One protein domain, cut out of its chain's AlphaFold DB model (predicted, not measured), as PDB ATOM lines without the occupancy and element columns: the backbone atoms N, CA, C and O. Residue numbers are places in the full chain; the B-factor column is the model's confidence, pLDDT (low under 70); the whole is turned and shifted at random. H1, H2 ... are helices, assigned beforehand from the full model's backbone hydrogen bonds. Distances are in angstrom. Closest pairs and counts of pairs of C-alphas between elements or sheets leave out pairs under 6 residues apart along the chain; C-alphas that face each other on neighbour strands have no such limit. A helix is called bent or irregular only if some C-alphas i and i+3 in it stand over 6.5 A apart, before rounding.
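AT A GLANCE: This is residues 4 to 127 of the 127 residues of an uncharacterized protein of Senegalimassilia faecalis (UniProt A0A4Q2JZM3). Helices gather round H5 in the middle: H2, H6 and the first arm of the long, bent H7 pack on it, roughly aligned, while H4 crosses it with one end. H3 packs crosswise on H4, farthest from the middle, and H1 bridges H4 and the second arm of H7. The printed part has 124 residues with seven named helices, H1 to H7 in chain order, and no named strand: all helix. It is compact, with a radius of gyration of the C-alphas of 13.7 A and spans of 37 by 35 by 26 A.

IN THESE COORDINATES: H7, residues 103 to 125, was assigned as one helix by its hydrogen bonds but is bent: C-alphas 113 and 116 are 7.4 A apart. Its arms are H7a, residues 103 to 113, 15.1 A long, and H7b, residues 116 to 125, 14.3 A, ending at C-alpha 125 (-8.682, -58.139, 14.935). H5 is residues 74 to 83, 14.2 A; H6, 89 to 97, 12.3 A; H4, 49 to 60, 15.4 A. H1, residues 4 to 10, begins at C-alpha 4 (0.476, -57.889, 7.121); H2 is 19 to 26 and H3 35 to 42.

HOW THE PARTS SIT: The hub H5 touches H7a, C-alphas of Gly 74 and Asn 107 closest at 4.2 A. H5 touches H2 at Trp 79 and Thr 21, C-alphas 5.5 A apart, opposite ways at a shallow tilt of 20 degrees. H6 and H7a form a hairpin, closest C-alphas Met 96 and Gly 106, 5.0 A. H4 touches H3 about perpendicular, 89 degrees, closest C-alphas Ser 56 and Tyr 36, 5.6 A. H1 touches H7b, closest C-alphas Phe 9 and Val 122, 6.1 A. Every O i to N i+4 pair is within hydrogen-bond range in H1, H2, H3, H5, H6, H7a and H7b; in H4, 4 of 8.

THE WHOLE: The C-alphas farthest apart, of Asp 101 and Arg 127, are 39.7 A apart. The printed part has no cut; the link from H4 to H5 is long, 13 residues. pLDDT is under 70 at residues 69 to 72 and 126 to 127.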
ATOM      1  N   GLN A   4       1.768 -57.412   7.606       95.19
ATOM      2  CA  GLN A   4       0.476 -57.889   7.121       95.19
ATOM      3  C   GLN A   4      -0.657 -57.594   8.117       95.19
ATOM      4  O   GLN A   4      -1.707 -57.081   7.725       95.19
ATOM      5  N   GLN A   5      -0.443 -57.847   9.410       95.00
ATOM      6  CA  GLN A   5      -1.409 -57.526  10.464       95.00
ATOM      7  C   GLN A   5      -1.683 -56.021  10.549       95.00
ATOM      8  O   GLN A   5      -2.839 -55.599  10.630       95.00
ATOM      9  N   ILE A   6      -0.628 -55.203  10.500       95.00
ATOM     10  CA  ILE A   6      -0.744 -53.741  10.510       95.00
ATOM     11  C   ILE A   6      -1.540 -53.255   9.307       95.00
ATOM     12  O   ILE A   6      -2.493 -52.492   9.471       95.00
ATOM     13  N   ARG A   7      -1.186 -53.717   8.108       95.12
ATOM     14  CA  ARG A   7      -1.854 -53.318   6.875       95.12
ATOM     15  C   ARG A   7      -3.334 -53.668   6.929       95.12
ATOM     16  O   ARG A   7      -4.169 -52.793   6.730       95.12
ATOM     17  N   ASN A   8      -3.665 -54.907   7.285       95.38
ATOM     18  CA  ASN A   8      -5.053 -55.357   7.386       95.38
ATOM     19  C   ASN A   8      -5.871 -54.513   8.375       95.38
ATOM     20  O   ASN A   8      -7.043 -54.233   8.126       95.38
ATOM     21  N   PHE A   9      -5.259 -54.078   9.479       96.69
ATOM     22  CA  PHE A   9      -5.943 -53.273  10.484       96.69
ATOM     23  C   PHE A   9      -6.124 -51.807  10.061       96.69
ATOM     24  O   PHE A   9      -7.218 -51.258  10.208       96.69
ATOM     25  N   TYR A  10      -5.069 -51.158   9.560       96.81
ATOM     26  CA  TYR A  10      -5.026 -49.700   9.384       96.81
ATOM     27  C   TYR A  10      -5.335 -49.206   7.968       96.81
ATOM     28  O   TYR A  10      -5.675 -48.035   7.825       96.81
ATOM     29  N   LEU A  11      -5.276 -50.053   6.933       96.12
ATOM     30  CA  LEU A  11      -5.437 -49.618   5.534       96.12
ATOM     31  C   LEU A  11      -6.767 -48.889   5.273       96.12
ATOM     32  O   LEU A  11      -6.829 -47.971   4.469       96.12
ATOM     33  N   SER A  12      -7.837 -49.259   5.980       95.69
ATOM     34  CA  SER A  12      -9.160 -48.630   5.844       95.69
ATOM     35  C   SER A  12      -9.370 -47.396   6.732       95.69
ATOM     36  O   SER A  12     -10.500 -46.924   6.861       95.69
ATOM     37  N   LYS A  13      -8.323 -46.899   7.405       95.69
ATOM     38  CA  LYS A  13      -8.444 -45.934   8.511       95.69
ATOM     39  C   LYS A  13      -7.834 -44.560   8.236       95.69
ATOM     40  O   LYS A  13      -7.626 -43.799   9.174       95.69
ATOM     41  N   GLU A  14      -7.591 -44.226   6.971       94.00
ATOM     42  CA  GLU A  14      -7.019 -42.936   6.558       94.00
ATOM     43  C   GLU A  14      -7.796 -41.724   7.088       94.00
ATOM     44  O   GLU A  14      -7.199 -40.744   7.521       94.00
ATOM     45  N   HIS A  15      -9.126 -41.804   7.092       93.75
ATOM     46  CA  HIS A  15     -10.004 -40.681   7.439       93.75
ATOM     47  C   HIS A  15     -10.646 -40.807   8.827       93.75
ATOM     48  O   HIS A  15     -11.646 -40.146   9.110       93.75
ATOM     49  N   VAL A  16     -10.121 -41.681   9.691       95.25
ATOM     50  CA  VAL A  16     -10.602 -41.778  11.075       95.25
ATOM     51  C   VAL A  16     -10.194 -40.503  11.827       95.25
ATOM     52  O   VAL A  16      -9.017 -40.153  11.787       95.25
ATOM     53  N   PRO A  17     -11.122 -39.810  12.519       95.31
ATOM     54  CA  PRO A  17     -10.775 -38.640  13.321       95.31
ATOM     55  C   PRO A  17      -9.797 -38.987  14.446       95.31
ATOM     56  O   PRO A  17     -10.011 -39.966  15.164       95.31
ATOM     57  N   THR A  18      -8.772 -38.154  14.627       96.94
ATOM     58  CA  THR A  18      -7.720 -38.350  15.637       96.94
ATOM     59  C   THR A  18      -7.488 -37.101  16.496       96.94
ATOM     60  O   THR A  18      -6.413 -36.502  16.428       96.94
ATOM     61  N   PRO A  19      -8.487 -36.663  17.289       97.50
ATOM     62  CA  PRO A  19      -8.400 -35.437  18.085       97.50
ATOM     63  C   PRO A  19      -7.224 -35.390  19.073       97.50
ATOM     64  O   PRO A  19      -6.686 -34.311  19.310       97.50
ATOM     65  N   GLU A  20      -6.801 -36.513  19.655       98.06
ATOM     66  CA  GLU A  20      -5.649 -36.553  20.565       98.06
ATOM     67  C   GLU A  20      -4.326 -36.409  19.811       98.06
ATOM     68  O   GLU A  20      -3.425 -35.699  20.264       98.06
ATOM     69  N   THR A  21      -4.219 -37.026  18.636       97.06
ATOM     70  CA  THR A  21      -3.084 -36.839  17.725       97.06
ATOM     71  C   THR A  21      -3.001 -35.390  17.250       97.06
ATOM     72  O   THR A  21      -1.932 -34.780  17.315       97.06
ATOM     73  N   ASP A  22      -4.129 -34.808  16.843       96.50
ATOM     74  CA  ASP A  22      -4.205 -33.414  16.402       96.50
ATOM     75  C   ASP A  22      -3.816 -32.466  17.543       96.50
ATOM     76  O   ASP A  22      -3.038 -31.530  17.348       96.50
ATOM     77  N   ARG A  23      -4.288 -32.746  18.765       97.62
ATOM     78  CA  ARG A  23      -3.937 -32.001  19.981       97.62
ATOM     79  C   ARG A  23      -2.449 -32.088  20.303       97.62
ATOM     80  O   ARG A  23      -1.853 -31.079  20.676       97.62
ATOM     81  N   LEU A  24      -1.841 -33.263  20.146       97.00
ATOM     82  CA  LEU A  24      -0.409 -33.467  20.355       97.00
ATOM     83  C   LEU A  24       0.426 -32.613  19.386       97.00
ATOM     84  O   LEU A  24       1.334 -31.897  19.817       97.00
ATOM     85  N   ILE A  25       0.082 -32.648  18.096       94.06
ATOM     86  CA  ILE A  25       0.768 -31.884  17.043       94.06
ATOM     87  C   ILE A  25       0.573 -30.377  17.263       94.06
ATOM     88  O   ILE A  25       1.550 -29.623  17.275       94.06
ATOM     89  N   ALA A  26      -0.664 -29.934  17.510       94.88
ATOM     90  CA  ALA A  26      -0.984 -28.532  17.789       94.88
ATOM     91  C   ALA A  26      -0.310 -28.010  19.071       94.88
ATOM     92  O   ALA A  26       0.035 -26.833  19.156       94.88
ATOM     93  N   GLY A  27      -0.074 -28.888  20.050       93.94
ATOM     94  CA  GLY A  27       0.672 -28.597  21.275       93.94
ATOM     95  C   GLY A  27       2.194 -28.502  21.091       93.94
ATOM     96  O   GLY A  27       2.917 -28.343  22.073       93.94
ATOM     97  N   GLY A  28       2.696 -28.593  19.856       91.44
ATOM     98  CA  GLY A  28       4.108 -28.400  19.515       91.44
ATOM     99  C   GLY A  28       4.931 -29.686  19.443       91.44
ATOM    100  O   GLY A  28       6.111 -29.633  19.093       91.44
ATOM    101  N   TYR A  29       4.331 -30.851  19.708       91.12
ATOM    102  CA  TYR A  29       4.999 -32.141  19.559       91.12
ATOM    103  C   TYR A  29       4.891 -32.618  18.103       91.12
ATOM    104  O   TYR A  29       4.097 -33.489  17.765       91.12
ATOM    105  N   MET A  30       5.689 -32.009  17.224       86.19
ATOM    106  CA  MET A  30       5.658 -32.270  15.780       86.19
ATOM    107  C   MET A  30       7.053 -32.563  15.230       86.19
ATOM    108  O   MET A  30       8.023 -31.854  15.529       86.19
ATOM    109  N   GLN A  31       7.172 -33.622  14.428       83.38
ATOM    110  CA  GLN A  31       8.433 -33.973  13.789       83.38
ATOM    111  C   GLN A  31       8.721 -33.000  12.649       83.38
ATOM    112  O   GLN A  31       7.909 -32.827  11.749       83.38
ATOM    113  N   LYS A  32       9.894 -32.363  12.673       81.38
ATOM    114  CA  LYS A  32      10.267 -31.359  11.660       81.38
ATOM    115  C   LYS A  32      10.961 -31.964  10.437       81.38
ATOM    116  O   LYS A  32      10.901 -31.393   9.351       81.38
ATOM    117  N   SER A  33      11.633 -33.097  10.617       77.19
ATOM    118  CA  SER A  33      12.423 -33.776   9.585       77.19
ATOM    119  C   SER A  33      12.602 -35.245   9.946       77.19
ATOM    120  O   SER A  33      12.909 -35.532  11.105       77.19
ATOM    121  N   ASP A  34      12.421 -36.136   8.972       81.25
ATOM    122  CA  ASP A  34      12.731 -37.570   9.029       81.25
ATOM    123  C   ASP A  34      12.521 -38.196   7.640       81.25
ATOM    124  O   ASP A  34      11.922 -37.564   6.764       81.25
ATOM    125  N   GLY A  35      12.936 -39.451   7.455       83.56
ATOM    126  CA  GLY A  35      12.880 -40.141   6.166       83.56
ATOM    127  C   GLY A  35      11.472 -40.255   5.570       83.56
ATOM    128  O   GLY A  35      11.323 -40.180   4.353       83.56
ATOM    129  N   TYR A  36      10.421 -40.372   6.392       85.06
ATOM    130  CA  TYR A  36       9.047 -40.380   5.871       85.06
ATOM    131  C   TYR A  36       8.600 -38.988   5.396       85.06
ATOM    132  O   TYR A  36       7.879 -38.874   4.413       85.06
ATOM    133  N   ILE A  37       9.037 -37.914   6.060       86.69
ATOM    134  CA  ILE A  37       8.676 -36.542   5.675       86.69
ATOM    135  C   ILE A  37       9.343 -36.186   4.347       86.69
ATOM    136  O   ILE A  37       8.733 -35.542   3.497       86.69
ATOM    137  N   GLU A  38      10.595 -36.598   4.166       87.94
ATOM    138  CA  GLU A  38      11.318 -36.437   2.903       87.94
ATOM    139  C   GLU A  38      10.647 -37.234   1.787       87.94
ATOM    140  O   GLU A  38      10.326 -36.668   0.745       87.94
ATOM    141  N   TYR A  39      10.317 -38.500   2.047       88.69
ATOM    142  CA  TYR A  39       9.636 -39.345   1.073       88.69
ATOM    143  C   TYR A  39       8.249 -38.786   0.688       88.69
ATOM    144  O   TYR A  39       7.880 -38.803  -0.482       88.69
ATOM    145  N   ALA A  40       7.497 -38.210   1.635       89.88
ATOM    146  CA  ALA A  40       6.204 -37.576   1.350       89.88
ATOM    147  C   ALA A  40       6.361 -36.393   0.382       89.88
ATOM    148  O   ALA A  40       5.624 -36.281  -0.601       89.88
ATOM    149  N   LYS A  41       7.382 -35.557   0.611       89.88
ATOM    150  CA  LYS A  41       7.719 -34.428  -0.266       89.88
ATOM    151  C   LYS A  41       8.137 -34.886  -1.660       89.88
ATOM    152  O   LYS A  41       7.702 -34.285  -2.638       89.88
ATOM    153  N   GLU A  42       8.944 -35.942  -1.764       91.19
ATOM    154  CA  GLU A  42       9.334 -36.539  -3.051       91.19
ATOM    155  C   GLU A  42       8.118 -37.047  -3.838       91.19
ATOM    156  O   GLU A  42       8.058 -36.895  -5.058       91.19
ATOM    157  N   CYS A  43       7.122 -37.595  -3.141       89.31
ATOM    158  CA  CYS A  43       5.855 -38.023  -3.729       89.31
ATOM    159  C   CYS A  43       4.858 -36.877  -3.985       89.31
ATOM    160  O   CYS A  43       3.795 -37.127  -4.552       89.31
ATOM    161  N   GLY A  44       5.167 -35.638  -3.585       91.50
ATOM    162  CA  GLY A  44       4.283 -34.483  -3.755       91.50
ATOM    163  C   GLY A  44       3.024 -34.523  -2.882       91.50
ATOM    164  O   GLY A  44       1.993 -33.987  -3.286       91.50
ATOM    165  N   VAL A  45       3.091 -35.165  -1.712       91.06
ATOM    166  CA  VAL A  45       1.979 -35.267  -0.756       91.06
ATOM    167  C   VAL A  45       2.334 -34.644   0.591       91.06
ATOM    168  O   VAL A  45       3.500 -34.572   0.981       91.06
ATOM    169  N   GLU A  46       1.309 -34.226   1.330       87.56
ATOM    170  CA  GLU A  46       1.488 -33.735   2.694       87.56
ATOM    171  C   GLU A  46       1.749 -34.905   3.661       87.56
ATOM    172  O   GLU A  46       1.024 -35.906   3.633       87.56
ATOM    173  N   PRO A  47       2.772 -34.813   4.529       86.62
ATOM    174  CA  PRO A  47       3.073 -35.865   5.486       86.62
ATOM    175  C   PRO A  47       1.956 -35.982   6.533       86.62
ATOM    176  O   PRO A  47       1.632 -35.028   7.233       86.62
ATOM    177  N   ALA A  48       1.413 -37.189   6.685       91.50
ATOM    178  CA  ALA A  48       0.422 -37.536   7.704       91.50
ATOM    179  C   ALA A  48       0.788 -38.867   8.374       91.50
ATOM    180  O   ALA A  48       1.502 -39.684   7.792       91.50
ATOM    181  N   GLN A  49       0.271 -39.129   9.579       93.44
ATOM    182  CA  GLN A  49       0.602 -40.363  10.313       93.44
ATOM    183  C   GLN A  49       0.085 -41.630   9.610       93.44
ATOM    184  O   GLN A  49       0.777 -42.648   9.601       93.44
ATOM    185  N   TYR A  50      -1.068 -41.554   8.932       94.81
ATOM    186  CA  TYR A  50      -1.528 -42.629   8.046       94.81
ATOM    187  C   TYR A  50      -0.506 -42.918   6.943       94.81
ATOM    188  O   TYR A  50      -0.100 -44.063   6.748       94.81
ATOM    189  N   TRP A  51      -0.048 -41.870   6.255       93.50
ATOM    190  CA  TRP A  51       0.915 -41.997   5.168       93.50
ATOM    191  C   TRP A  51       2.256 -42.546   5.669       93.50
ATOM    192  O   TRP A  51       2.848 -43.424   5.044       93.50
ATOM    193  N   HIS A  52       2.698 -42.098   6.846       93.31
ATOM    194  CA  HIS A  52       3.880 -42.620   7.523       93.31
ATOM    195  C   HIS A  52       3.774 -44.139   7.743       93.31
ATOM    196  O   HIS A  52       4.694 -44.877   7.389       93.31
ATOM    197  N   LEU A  53       2.644 -44.632   8.255       94.69
ATOM    198  CA  LEU A  53       2.472 -46.064   8.486       94.69
ATOM    199  C   LEU A  53       2.307 -46.863   7.190       94.69
ATOM    200  O   LEU A  53       3.011 -47.849   6.985       94.69
ATOM    201  N   ILE A  54       1.353 -46.475   6.343       95.31
ATOM    202  CA  ILE A  54       0.916 -47.282   5.200       95.31
ATOM    203  C   ILE A  54       1.870 -47.130   4.019       95.31
ATOM    204  O   ILE A  54       2.361 -48.126   3.497       95.31
ATOM    205  N   HIS A  55       2.191 -45.899   3.632       93.00
ATOM    206  CA  HIS A  55       2.956 -45.645   2.413       93.00
ATOM    207  C   HIS A  55       4.463 -45.591   2.648       93.00
ATOM    208  O   HIS A  55       5.238 -46.080   1.826       93.00
ATOM    209  N   SER A  56       4.909 -45.041   3.781       91.62
ATOM    210  CA  SER A  56       6.344 -44.971   4.066       91.62
ATOM    211  C   SER A  56       6.907 -46.246   4.678       91.62
ATOM    212  O   SER A  56       8.041 -46.600   4.363       91.62
ATOM    213  N   TRP A  57       6.178 -46.909   5.578       93.19
ATOM    214  CA  TRP A  57       6.672 -48.122   6.230       93.19
ATOM    215  C   TRP A  57       6.097 -49.399   5.608       93.19
ATOM    216  O   TRP A  57       6.871 -50.229   5.131       93.19
ATOM    217  N   SER A  58       4.770 -49.561   5.576       94.12
ATOM    218  CA  SER A  58       4.118 -50.824   5.192       94.12
ATOM    219  C   SER A  58       4.374 -51.201   3.733       94.12
ATOM    220  O   SER A  58       4.838 -52.310   3.477       94.12
ATOM    221  N   ASP A  59       4.165 -50.280   2.786       94.38
ATOM    222  CA  ASP A  59       4.400 -50.511   1.349       94.38
ATOM    223  C   ASP A  59       5.875 -50.831   1.024       94.38
ATOM    224  O   ASP A  59       6.180 -51.406  -0.020       94.38
ATOM    225  N   ARG A  60       6.804 -50.463   1.916       91.75
ATOM    226  CA  ARG A  60       8.257 -50.630   1.751       91.75
ATOM    227  C   ARG A  60       8.842 -51.765   2.596       91.75
ATOM    228  O   ARG A  60      10.054 -51.974   2.569       91.75
ATOM    229  N   SER A  61       8.003 -52.483   3.338       92.44
ATOM    230  CA  SER A  61       8.399 -53.572   4.233       92.44
ATOM    231  C   SER A  61       7.917 -54.919   3.693       92.44
ATOM    232  O   SER A  61       6.886 -54.997   3.031       92.44
ATOM    233  N   ALA A  62       8.636 -56.003   3.994       94.06
ATOM    234  CA  ALA A  62       8.155 -57.353   3.687       94.06
ATOM    235  C   ALA A  62       6.899 -57.690   4.515       94.06
ATOM    236  O   ALA A  62       6.714 -57.148   5.605       94.06
ATOM    237  N   ASP A  63       6.061 -58.617   4.046       90.88
ATOM    238  CA  ASP A  63       4.788 -58.973   4.705       90.88
ATOM    239  C   ASP A  63       4.948 -59.391   6.177       90.88
ATOM    240  O   ASP A  63       4.128 -59.041   7.024       90.88
ATOM    241  N   HIS A  64       6.030 -60.099   6.501       93.69
ATOM    242  CA  HIS A  64       6.320 -60.576   7.858       93.69
ATOM    243  C   HIS A  64       7.340 -59.706   8.611       93.69
ATOM    244  O   HIS A  64       7.800 -60.081   9.698       93.69
ATOM    245  N   GLU A  65       7.700 -58.547   8.048       93.31
ATOM    246  CA  GLU A  65       8.568 -57.579   8.713       93.31
ATOM    247  C   GLU A  65       7.914 -57.119  10.015       93.31
ATOM    248  O   GLU A  65       6.717 -56.831  10.076       93.31
ATOM    249  N   GLN A  66       8.700 -57.079  11.086       92.25
ATOM    250  CA  GLN A  66       8.170 -56.761  12.405       92.25
ATOM    251  C   GLN A  66       8.182 -55.254  12.617       92.25
ATOM    252  O   GLN A  66       9.228 -54.612  12.520       92.25
ATOM    253  N   PHE A  67       7.044 -54.699  13.021       89.69
ATOM    254  CA  PHE A  67       6.997 -53.304  13.436       89.69
ATOM    255  C   PHE A  67       7.627 -53.169  14.820       89.69
ATOM    256  O   PHE A  67       7.065 -53.585  15.838       89.69
ATOM    257  N   ARG A  68       8.846 -52.635  14.848       80.56
ATOM    258  CA  ARG A  68       9.685 -52.559  16.047       80.56
ATOM    259  C   ARG A  68       9.950 -51.108  16.439       80.56
ATOM    260  O   ARG A  68       9.724 -50.164  15.689       80.56
ATOM    261  N   TRP A  69      10.533 -50.963  17.623       69.06
ATOM    262  CA  TRP A  69      10.986 -49.703  18.208       69.06
ATOM    263  C   TRP A  69      11.813 -48.748  17.308       69.06
ATOM    264  O   TRP A  69      11.689 -47.542  17.521       69.06
ATOM    265  N   PRO A  70      12.623 -49.185  16.312       64.25
ATOM    266  CA  PRO A  70      13.416 -48.267  15.482       64.25
ATOM    267  C   PRO A  70      12.615 -47.201  14.722       64.25
ATOM    268  O   PRO A  70      13.206 -46.220  14.292       64.25
ATOM    269  N   ILE A  71      11.294 -47.356  14.591       66.19
ATOM    270  CA  ILE A  71      10.415 -46.408  13.889       66.19
ATOM    271  C   ILE A  71      10.184 -45.112  14.706       66.19
ATOM    272  O   ILE A  71       9.685 -44.136  14.167       66.19
ATOM    273  N   GLN A  72      10.586 -45.076  15.989       65.94
ATOM    274  CA  GLN A  72      10.831 -43.900  16.859       65.94
ATOM    275  C   GLN A  72       9.975 -42.624  16.670       65.94
ATOM    276  O   GLN A  72      10.443 -41.519  16.951       65.94
ATOM    277  N   CYS A  73       8.702 -42.737  16.302       87.88
ATOM    278  CA  CYS A  73       7.827 -41.581  16.142       87.88
ATOM    279  C   CYS A  73       6.684 -41.639  17.157       87.88
ATOM    280  O   CYS A  73       5.773 -42.457  17.051       87.88
ATOM    281  N   GLY A  74       6.743 -40.779  18.175       91.12
ATOM    282  CA  GLY A  74       5.722 -40.679  19.216       91.12
ATOM    283  C   GLY A  74       4.354 -40.310  18.648       91.12
ATOM    284  O   GLY A  74       3.358 -40.899  19.055       91.12
ATOM    285  N   GLU A  75       4.325 -39.414  17.656       94.75
ATOM    286  CA  GLU A  75       3.107 -39.042  16.920       94.75
ATOM    287  C   GLU A  75       2.463 -40.266  16.261       94.75
ATOM    288  O   GLU A  75       1.257 -40.466  16.383       94.75
ATOM    289  N   LEU A  76       3.272 -41.138  15.650       94.94
ATOM    290  CA  LEU A  76       2.780 -42.362  15.029       94.94
ATOM    291  C   LEU A  76       2.180 -43.321  16.064       94.94
ATOM    292  O   LEU A  76       1.104 -43.866  15.836       94.94
ATOM    293  N   TYR A  77       2.831 -43.518  17.216       95.56
ATOM    294  CA  TYR A  77       2.284 -44.382  18.270       95.56
ATOM    295  C   TYR A  77       0.971 -43.845  18.844       95.56
ATOM    296  O   TYR A  77       0.065 -44.634  19.110       95.56
ATOM    297  N   VAL A  78       0.859 -42.526  19.027       97.44
ATOM    298  CA  VAL A  78      -0.381 -41.887  19.493       97.44
ATOM    299  C   VAL A  78      -1.491 -42.059  18.459       97.44
ATOM    300  O   VAL A  78      -2.555 -42.560  18.817       97.44
ATOM    301  N   TRP A  79      -1.209 -41.784  17.183       97.44
ATOM    302  CA  TRP A  79      -2.161 -41.987  16.088       97.44
ATOM    303  C   TRP A  79      -2.631 -43.441  15.990       97.44
ATOM    304  O   TRP A  79      -3.830 -43.713  15.988       97.44
ATOM    305  N   MET A  80      -1.697 -44.399  15.992       97.19
ATOM    306  CA  MET A  80      -2.024 -45.827  15.951       97.19
ATOM    307  C   MET A  80      -2.909 -46.233  17.134       97.19
ATOM    308  O   MET A  80      -3.903 -46.935  16.958       97.19
ATOM    309  N   ALA A  81      -2.572 -45.786  18.346       97.50
ATOM    310  CA  ALA A  81      -3.339 -46.094  19.547       97.50
ATOM    311  C   ALA A  81      -4.756 -45.520  19.497       97.50
ATOM    312  O   ALA A  81      -5.714 -46.223  19.824       97.50
ATOM    313  N   GLU A  82      -4.885 -44.266  19.079       98.12
ATOM    314  CA  GLU A  82      -6.164 -43.576  18.966       98.12
ATOM    315  C   GLU A  82      -7.079 -44.267  17.953       98.12
ATOM    316  O   GLU A  82      -8.193 -44.676  18.286       98.12
ATOM    317  N   VAL A  83      -6.556 -44.522  16.755       97.62
ATOM    318  CA  VAL A  83      -7.268 -45.213  15.677       97.62
ATOM    319  C   VAL A  83      -7.639 -46.653  16.064       97.62
ATOM    320  O   VAL A  83      -8.687 -47.163  15.657       97.62
ATOM    321  N   ALA A  84      -6.819 -47.322  16.877       96.50
ATOM    322  CA  ALA A  84      -7.104 -48.656  17.406       96.50
ATOM    323  C   ALA A  84      -8.059 -48.665  18.618       96.50
ATOM    324  O   ALA A  84      -8.357 -49.740  19.155       96.50
ATOM    325  N   GLY A  85      -8.531 -47.502  19.081       96.50
ATOM    326  CA  GLY A  85      -9.410 -47.392  20.247       96.50
ATOM    327  C   GLY A  85      -8.736 -47.866  21.540       96.50
ATOM    328  O   GLY A  85      -9.346 -48.561  22.363       96.50
ATOM    329  N   VAL A  86      -7.444 -47.581  21.697       97.38
ATOM    330  CA  VAL A  86      -6.699 -47.844  22.931       97.38
ATOM    331  C   VAL A  86      -7.114 -46.829  23.998       97.38
ATOM    332  O   VAL A  86      -7.184 -45.632  23.749       97.38
ATOM    333  N   SER A  87      -7.380 -47.299  25.217       94.94
ATOM    334  CA  SER A  87      -7.693 -46.419  26.344       94.94
ATOM    335  C   SER A  87      -6.438 -45.770  26.940       94.94
ATOM    336  O   SER A  87      -5.361 -46.382  27.003       94.94
ATOM    337  N   GLY A  88      -6.602 -44.538  27.433       95.25
ATOM    338  CA  GLY A  88      -5.539 -43.758  28.075       95.25
ATOM    339  C   GLY A  88      -4.636 -42.989  27.104       95.25
ATOM    340  O   GLY A  88      -3.572 -42.536  27.507       95.25
ATOM    341  N   VAL A  89      -5.025 -42.836  25.830       97.81
ATOM    342  CA  VAL A  89      -4.253 -42.035  24.859       97.81
ATOM    343  C   VAL A  89      -4.163 -40.572  25.299       97.81
ATOM    344  O   VAL A  89      -3.064 -40.027  25.323       97.81
ATOM    345  N   GLY A  90      -5.275 -39.971  25.736       97.94
ATOM    346  CA  GLY A  90      -5.289 -38.582  26.211       97.94
ATOM    347  C   GLY A  90      -4.341 -38.326  27.389       97.94
ATOM    348  O   GLY A  90      -3.624 -37.334  27.385       97.94
ATOM    349  N   GLU A  91      -4.238 -39.266  28.335       98.06
ATOM    350  CA  GLU A  91      -3.310 -39.176  29.479       98.06
ATOM    351  C   GLU A  91      -1.841 -39.206  29.027       98.06
ATOM    352  O   GLU A  91      -0.986 -38.508  29.576       98.06
ATOM    353  N   VAL A  92      -1.535 -40.013  28.005       97.69
ATOM    354  CA  VAL A  92      -0.198 -40.061  27.403       97.69
ATOM    355  C   VAL A  92       0.103 -38.748  26.685       97.69
ATOM    356  O   VAL A  92       1.188 -38.201  26.879       97.69
ATOM    357  N   VAL A  93      -0.852 -38.212  25.922       98.00
ATOM    358  CA  VAL A  93      -0.718 -36.908  25.255       98.00
ATOM    359  C   VAL A  93      -0.496 -35.794  26.276       98.00
ATOM    360  O   VAL A  93       0.459 -35.033  26.130       98.00
ATOM    361  N   ASP A  94      -1.274 -35.747  27.359       98.19
ATOM    362  CA  ASP A  94      -1.102 -34.767  28.440       98.19
ATOM    363  C   ASP A  94       0.313 -34.814  29.028       98.19
ATOM    364  O   ASP A  94       0.940 -33.776  29.249       98.19
ATOM    365  N   ALA A  95       0.843 -36.018  29.255       97.44
ATOM    366  CA  ALA A  95       2.177 -36.229  29.807       97.44
ATOM    367  C   ALA A  95       3.315 -35.917  28.813       97.44
ATOM    368  O   ALA A  95       4.404 -35.504  29.238       97.44
ATOM    369  N   MET A  96       3.085 -36.104  27.509       96.88
ATOM    370  CA  MET A  96       4.003 -35.688  26.440       96.88
ATOM    371  C   MET A  96       4.045 -34.161  26.319       96.88
ATOM    372  O   MET A  96       5.129 -33.585  26.230       96.88
ATOM    373  N   LEU A  97       2.889 -33.498  26.415       97.31
ATOM    374  CA  LEU A  97       2.760 -32.041  26.318       97.31
ATOM    375  C   LEU A  97       3.279 -31.274  27.544       97.31
ATOM    376  O   LEU A  97       3.430 -30.060  27.472       97.31
ATOM    377  N   GLN A  98       3.634 -31.949  28.644       97.12
ATOM    378  CA  GLN A  98       4.367 -31.305  29.751       97.12
ATOM    379  C   GLN A  98       5.783 -30.860  29.356       97.12
ATOM    380  O   GLN A  98       6.363 -29.995  30.006       97.12
ATOM    381  N   ALA A  99       6.372 -31.485  28.331       94.12
ATOM    382  CA  ALA A  99       7.701 -31.155  27.824       94.12
ATOM    383  C   ALA A  99       7.773 -31.468  26.315       94.12
ATOM    384  O   ALA A  99       8.438 -32.434  25.928       94.12
ATOM    385  N   PRO A 100       7.083 -30.690  25.459       92.88
ATOM    386  CA  PRO A 100       6.913 -31.021  24.042       92.88
ATOM    387  C   PRO A 100       8.238 -31.041  23.263       92.88
ATOM    388  O   PRO A 100       8.380 -31.793  22.298       92.88
ATOM    389  N   ASP A 101       9.237 -30.286  23.725       92.25
ATOM    390  CA  ASP A 101      10.578 -30.255  23.135       92.25
ATOM    391  C   ASP A 101      11.432 -31.488  23.499       92.25
ATOM    392  O   ASP A 101      12.360 -31.840  22.764       92.25
ATOM    393  N   ASP A 102      11.114 -32.205  24.587       93.00
ATOM    394  CA  ASP A 102      11.792 -33.455  24.958       93.00
ATOM    395  C   ASP A 102      11.168 -34.646  24.217       93.00
ATOM    396  O   ASP A 102      10.528 -35.548  24.776       93.00
ATOM    397  N   ARG A 103      11.377 -34.656  22.896       91.00
ATOM    398  CA  ARG A 103      10.859 -35.708  22.015       91.00
ATOM    399  C   ARG A 103      11.358 -37.089  22.408       91.00
ATOM    400  O   ARG A 103      10.594 -38.045  22.327       91.00
ATOM    401  N   LYS A 104      12.601 -37.215  22.883       91.25
ATOM    402  CA  LYS A 104      13.170 -38.505  23.302       91.25
ATOM    403  C   LYS A 104      12.374 -39.104  24.458       91.25
ATOM    404  O   LYS A 104      12.031 -40.288  24.414       91.25
ATOM    405  N   ARG A 105      12.059 -38.296  25.475       93.38
ATOM    406  CA  ARG A 105      11.193 -38.702  26.584       93.38
ATOM    407  C   ARG A 105       9.788 -39.032  26.090       93.38
ATOM    408  O   ARG A 105       9.284 -40.099  26.432       93.38
ATOM    409  N   GLY A 106       9.186 -38.163  25.276       94.50
ATOM    410  CA  GLY A 106       7.834 -38.369  24.748       94.50
ATOM    411  C   GLY A 106       7.699 -39.654  23.921       94.50
ATOM    412  O   GLY A 106       6.812 -40.459  24.182       94.50
ATOM    413  N   ASN A 107       8.642 -39.918  23.012       93.81
ATOM    414  CA  ASN A 107       8.674 -41.115  22.171       93.81
ATOM    415  C   ASN A 107       8.770 -42.379  23.031       93.81
ATOM    416  O   ASN A 107       8.069 -43.363  22.799       93.81
ATOM    417  N   LYS A 108       9.638 -42.344  24.051       93.69
ATOM    418  CA  LYS A 108       9.813 -43.454  24.988       93.69
ATOM    419  C   LYS A 108       8.544 -43.703  25.807       93.69
ATOM    420  O   LYS A 108       8.177 -44.862  25.997       93.69
ATOM    421  N   LEU A 109       7.884 -42.642  26.271       95.00
ATOM    422  CA  LEU A 109       6.617 -42.731  26.995       95.00
ATOM    423  C   LEU A 109       5.523 -43.345  26.112       95.00
ATOM    424  O   LEU A 109       4.942 -44.356  26.496       95.00
ATOM    425  N   ALA A 110       5.301 -42.795  24.914       95.25
ATOM    426  CA  ALA A 110       4.303 -43.302  23.976       95.25
ATOM    427  C   ALA A 110       4.520 -44.789  23.672       95.25
ATOM    428  O   ALA A 110       3.597 -45.590  23.811       95.25
ATOM    429  N   TYR A 111       5.758 -45.185  23.355       93.94
ATOM    430  CA  TYR A 111       6.094 -46.583  23.100       93.94
ATOM    431  C   TYR A 111       5.771 -47.489  24.297       93.94
ATOM    432  O   TYR A 111       4.992 -48.430  24.161       93.94
ATOM    433  N   HIS A 112       6.333 -47.213  25.478       93.75
ATOM    434  CA  HIS A 112       6.179 -48.111  26.627       93.75
ATOM    435  C   HIS A 112       4.747 -48.177  27.165       93.75
ATOM    436  O   HIS A 112       4.383 -49.172  27.786       93.75
ATOM    437  N   THR A 113       3.938 -47.140  26.947       95.69
ATOM    438  CA  THR A 113       2.561 -47.104  27.448       95.69
ATOM    439  C   THR A 113       1.544 -47.634  26.436       95.69
ATOM    440  O   THR A 113       0.539 -48.229  26.842       95.69
ATOM    441  N   LEU A 114       1.772 -47.429  25.134       95.62
ATOM    442  CA  LEU A 114       0.778 -47.710  24.095       95.62
ATOM    443  C   LEU A 114       1.084 -48.968  23.280       95.62
ATOM    444  O   LEU A 114       0.140 -49.652  22.889       95.62
ATOM    445  N   PHE A 115       2.353 -49.316  23.047       94.25
ATOM    446  CA  PHE A 115       2.727 -50.347  22.068       94.25
ATOM    447  C   PHE A 115       2.057 -51.702  22.314       94.25
ATOM    448  O   PHE A 115       1.386 -52.228  21.429       94.25
ATOM    449  N   ASP A 116       2.151 -52.236  23.532       94.06
ATOM    450  CA  ASP A 116       1.549 -53.534  23.864       94.06
ATOM    451  C   ASP A 116       0.019 -53.508  23.753       94.06
ATOM    452  O   ASP A 116      -0.611 -54.513  23.418       94.06
ATOM    453  N   LYS A 117      -0.607 -52.357  24.030       95.94
ATOM    454  CA  LYS A 117      -2.057 -52.186  23.889       95.94
ATOM    455  C   LYS A 117      -2.460 -52.147  22.414       95.94
ATOM    456  O   LYS A 117      -3.444 -52.787  22.051       95.94
ATOM    457  N   ILE A 118      -1.689 -51.447  21.580       95.81
ATOM    458  CA  ILE A 118      -1.862 -51.422  20.122       95.81
ATOM    459  C   ILE A 118      -1.725 -52.840  19.566       95.81
ATOM    460  O   ILE A 118      -2.629 -53.312  18.882       95.81
ATOM    461  N   ALA A 119      -0.641 -53.543  19.907       94.19
ATOM    462  CA  ALA A 119      -0.379 -54.897  19.431       94.19
ATOM    463  C   ALA A 119      -1.547 -55.841  19.756       94.19
ATOM    464  O   ALA A 119      -2.050 -56.518  18.865       94.19
ATOM    465  N   LYS A 120      -2.078 -55.792  20.987       95.38
ATOM    466  CA  LYS A 120      -3.266 -56.572  21.385       95.38
ATOM    467  C   LYS A 120      -4.503 -56.279  20.529       95.38
ATOM    468  O   LYS A 120      -5.271 -57.197  20.255       95.38
ATOM    469  N   ARG A 121      -4.724 -55.022  20.126       95.38
ATOM    470  CA  ARG A 121      -5.847 -54.640  19.251       95.38
ATOM    471  C   ARG A 121      -5.655 -55.162  17.831       95.38
ATOM    472  O   ARG A 121      -6.574 -55.757  17.280       95.38
ATOM    473  N   VAL A 122      -4.463 -54.961  17.277       93.69
ATOM    474  CA  VAL A 122      -4.119 -55.337  15.902       93.69
ATOM    475  C   VAL A 122      -4.144 -56.858  15.732       93.69
ATOM    476  O   VAL A 122      -4.833 -57.369  14.855       93.69
ATOM    477  N   GLU A 123      -3.480 -57.594  16.622       92.50
ATOM    478  CA  GLU A 123      -3.399 -59.062  16.578       92.50
ATOM    479  C   GLU A 123      -4.739 -59.737  16.928       92.50
ATOM    480  O   GLU A 123      -5.016 -60.855  16.488       92.50
ATOM    481  N   GLY A 124      -5.584 -59.066  17.717       88.12
ATOM    482  CA  GLY A 124      -6.923 -59.540  18.070       88.12
ATOM    483  C   GLY A 124      -7.965 -59.361  16.962       88.12
ATOM    484  O   GLY A 124      -8.941 -60.103  16.940       88.12
ATOM    485  N   ALA A 125      -7.767 -58.411  16.047       81.62
ATOM    486  CA  ALA A 125      -8.682 -58.139  14.935       81.62
ATOM    487  C   ALA A 125      -8.463 -59.053  13.717       81.62
ATOM    488  O   ALA A 125      -9.301 -59.094  12.823       81.62
ATOM    489  N   THR A 126      -7.343 -59.775  13.674       61.78
ATOM    490  CA  THR A 126      -6.994 -60.725  12.606       61.78
ATOM    491  C   THR A 126      -7.430 -62.169  12.904       61.78
ATOM    492  O   THR A 126      -6.877 -63.096  12.313       61.78
ATOM    493  N   ARG A 127      -8.362 -62.380  13.843       49.50
ATOM    494  CA  ARG A 127      -8.898 -63.700  14.225       49.50
ATOM    495  C   ARG A 127     -10.331 -63.902  13.761       49.50
ATOM    496  O   ARG A 127     -11.088 -62.910  13.775       49.50
TER     497      ARG A 127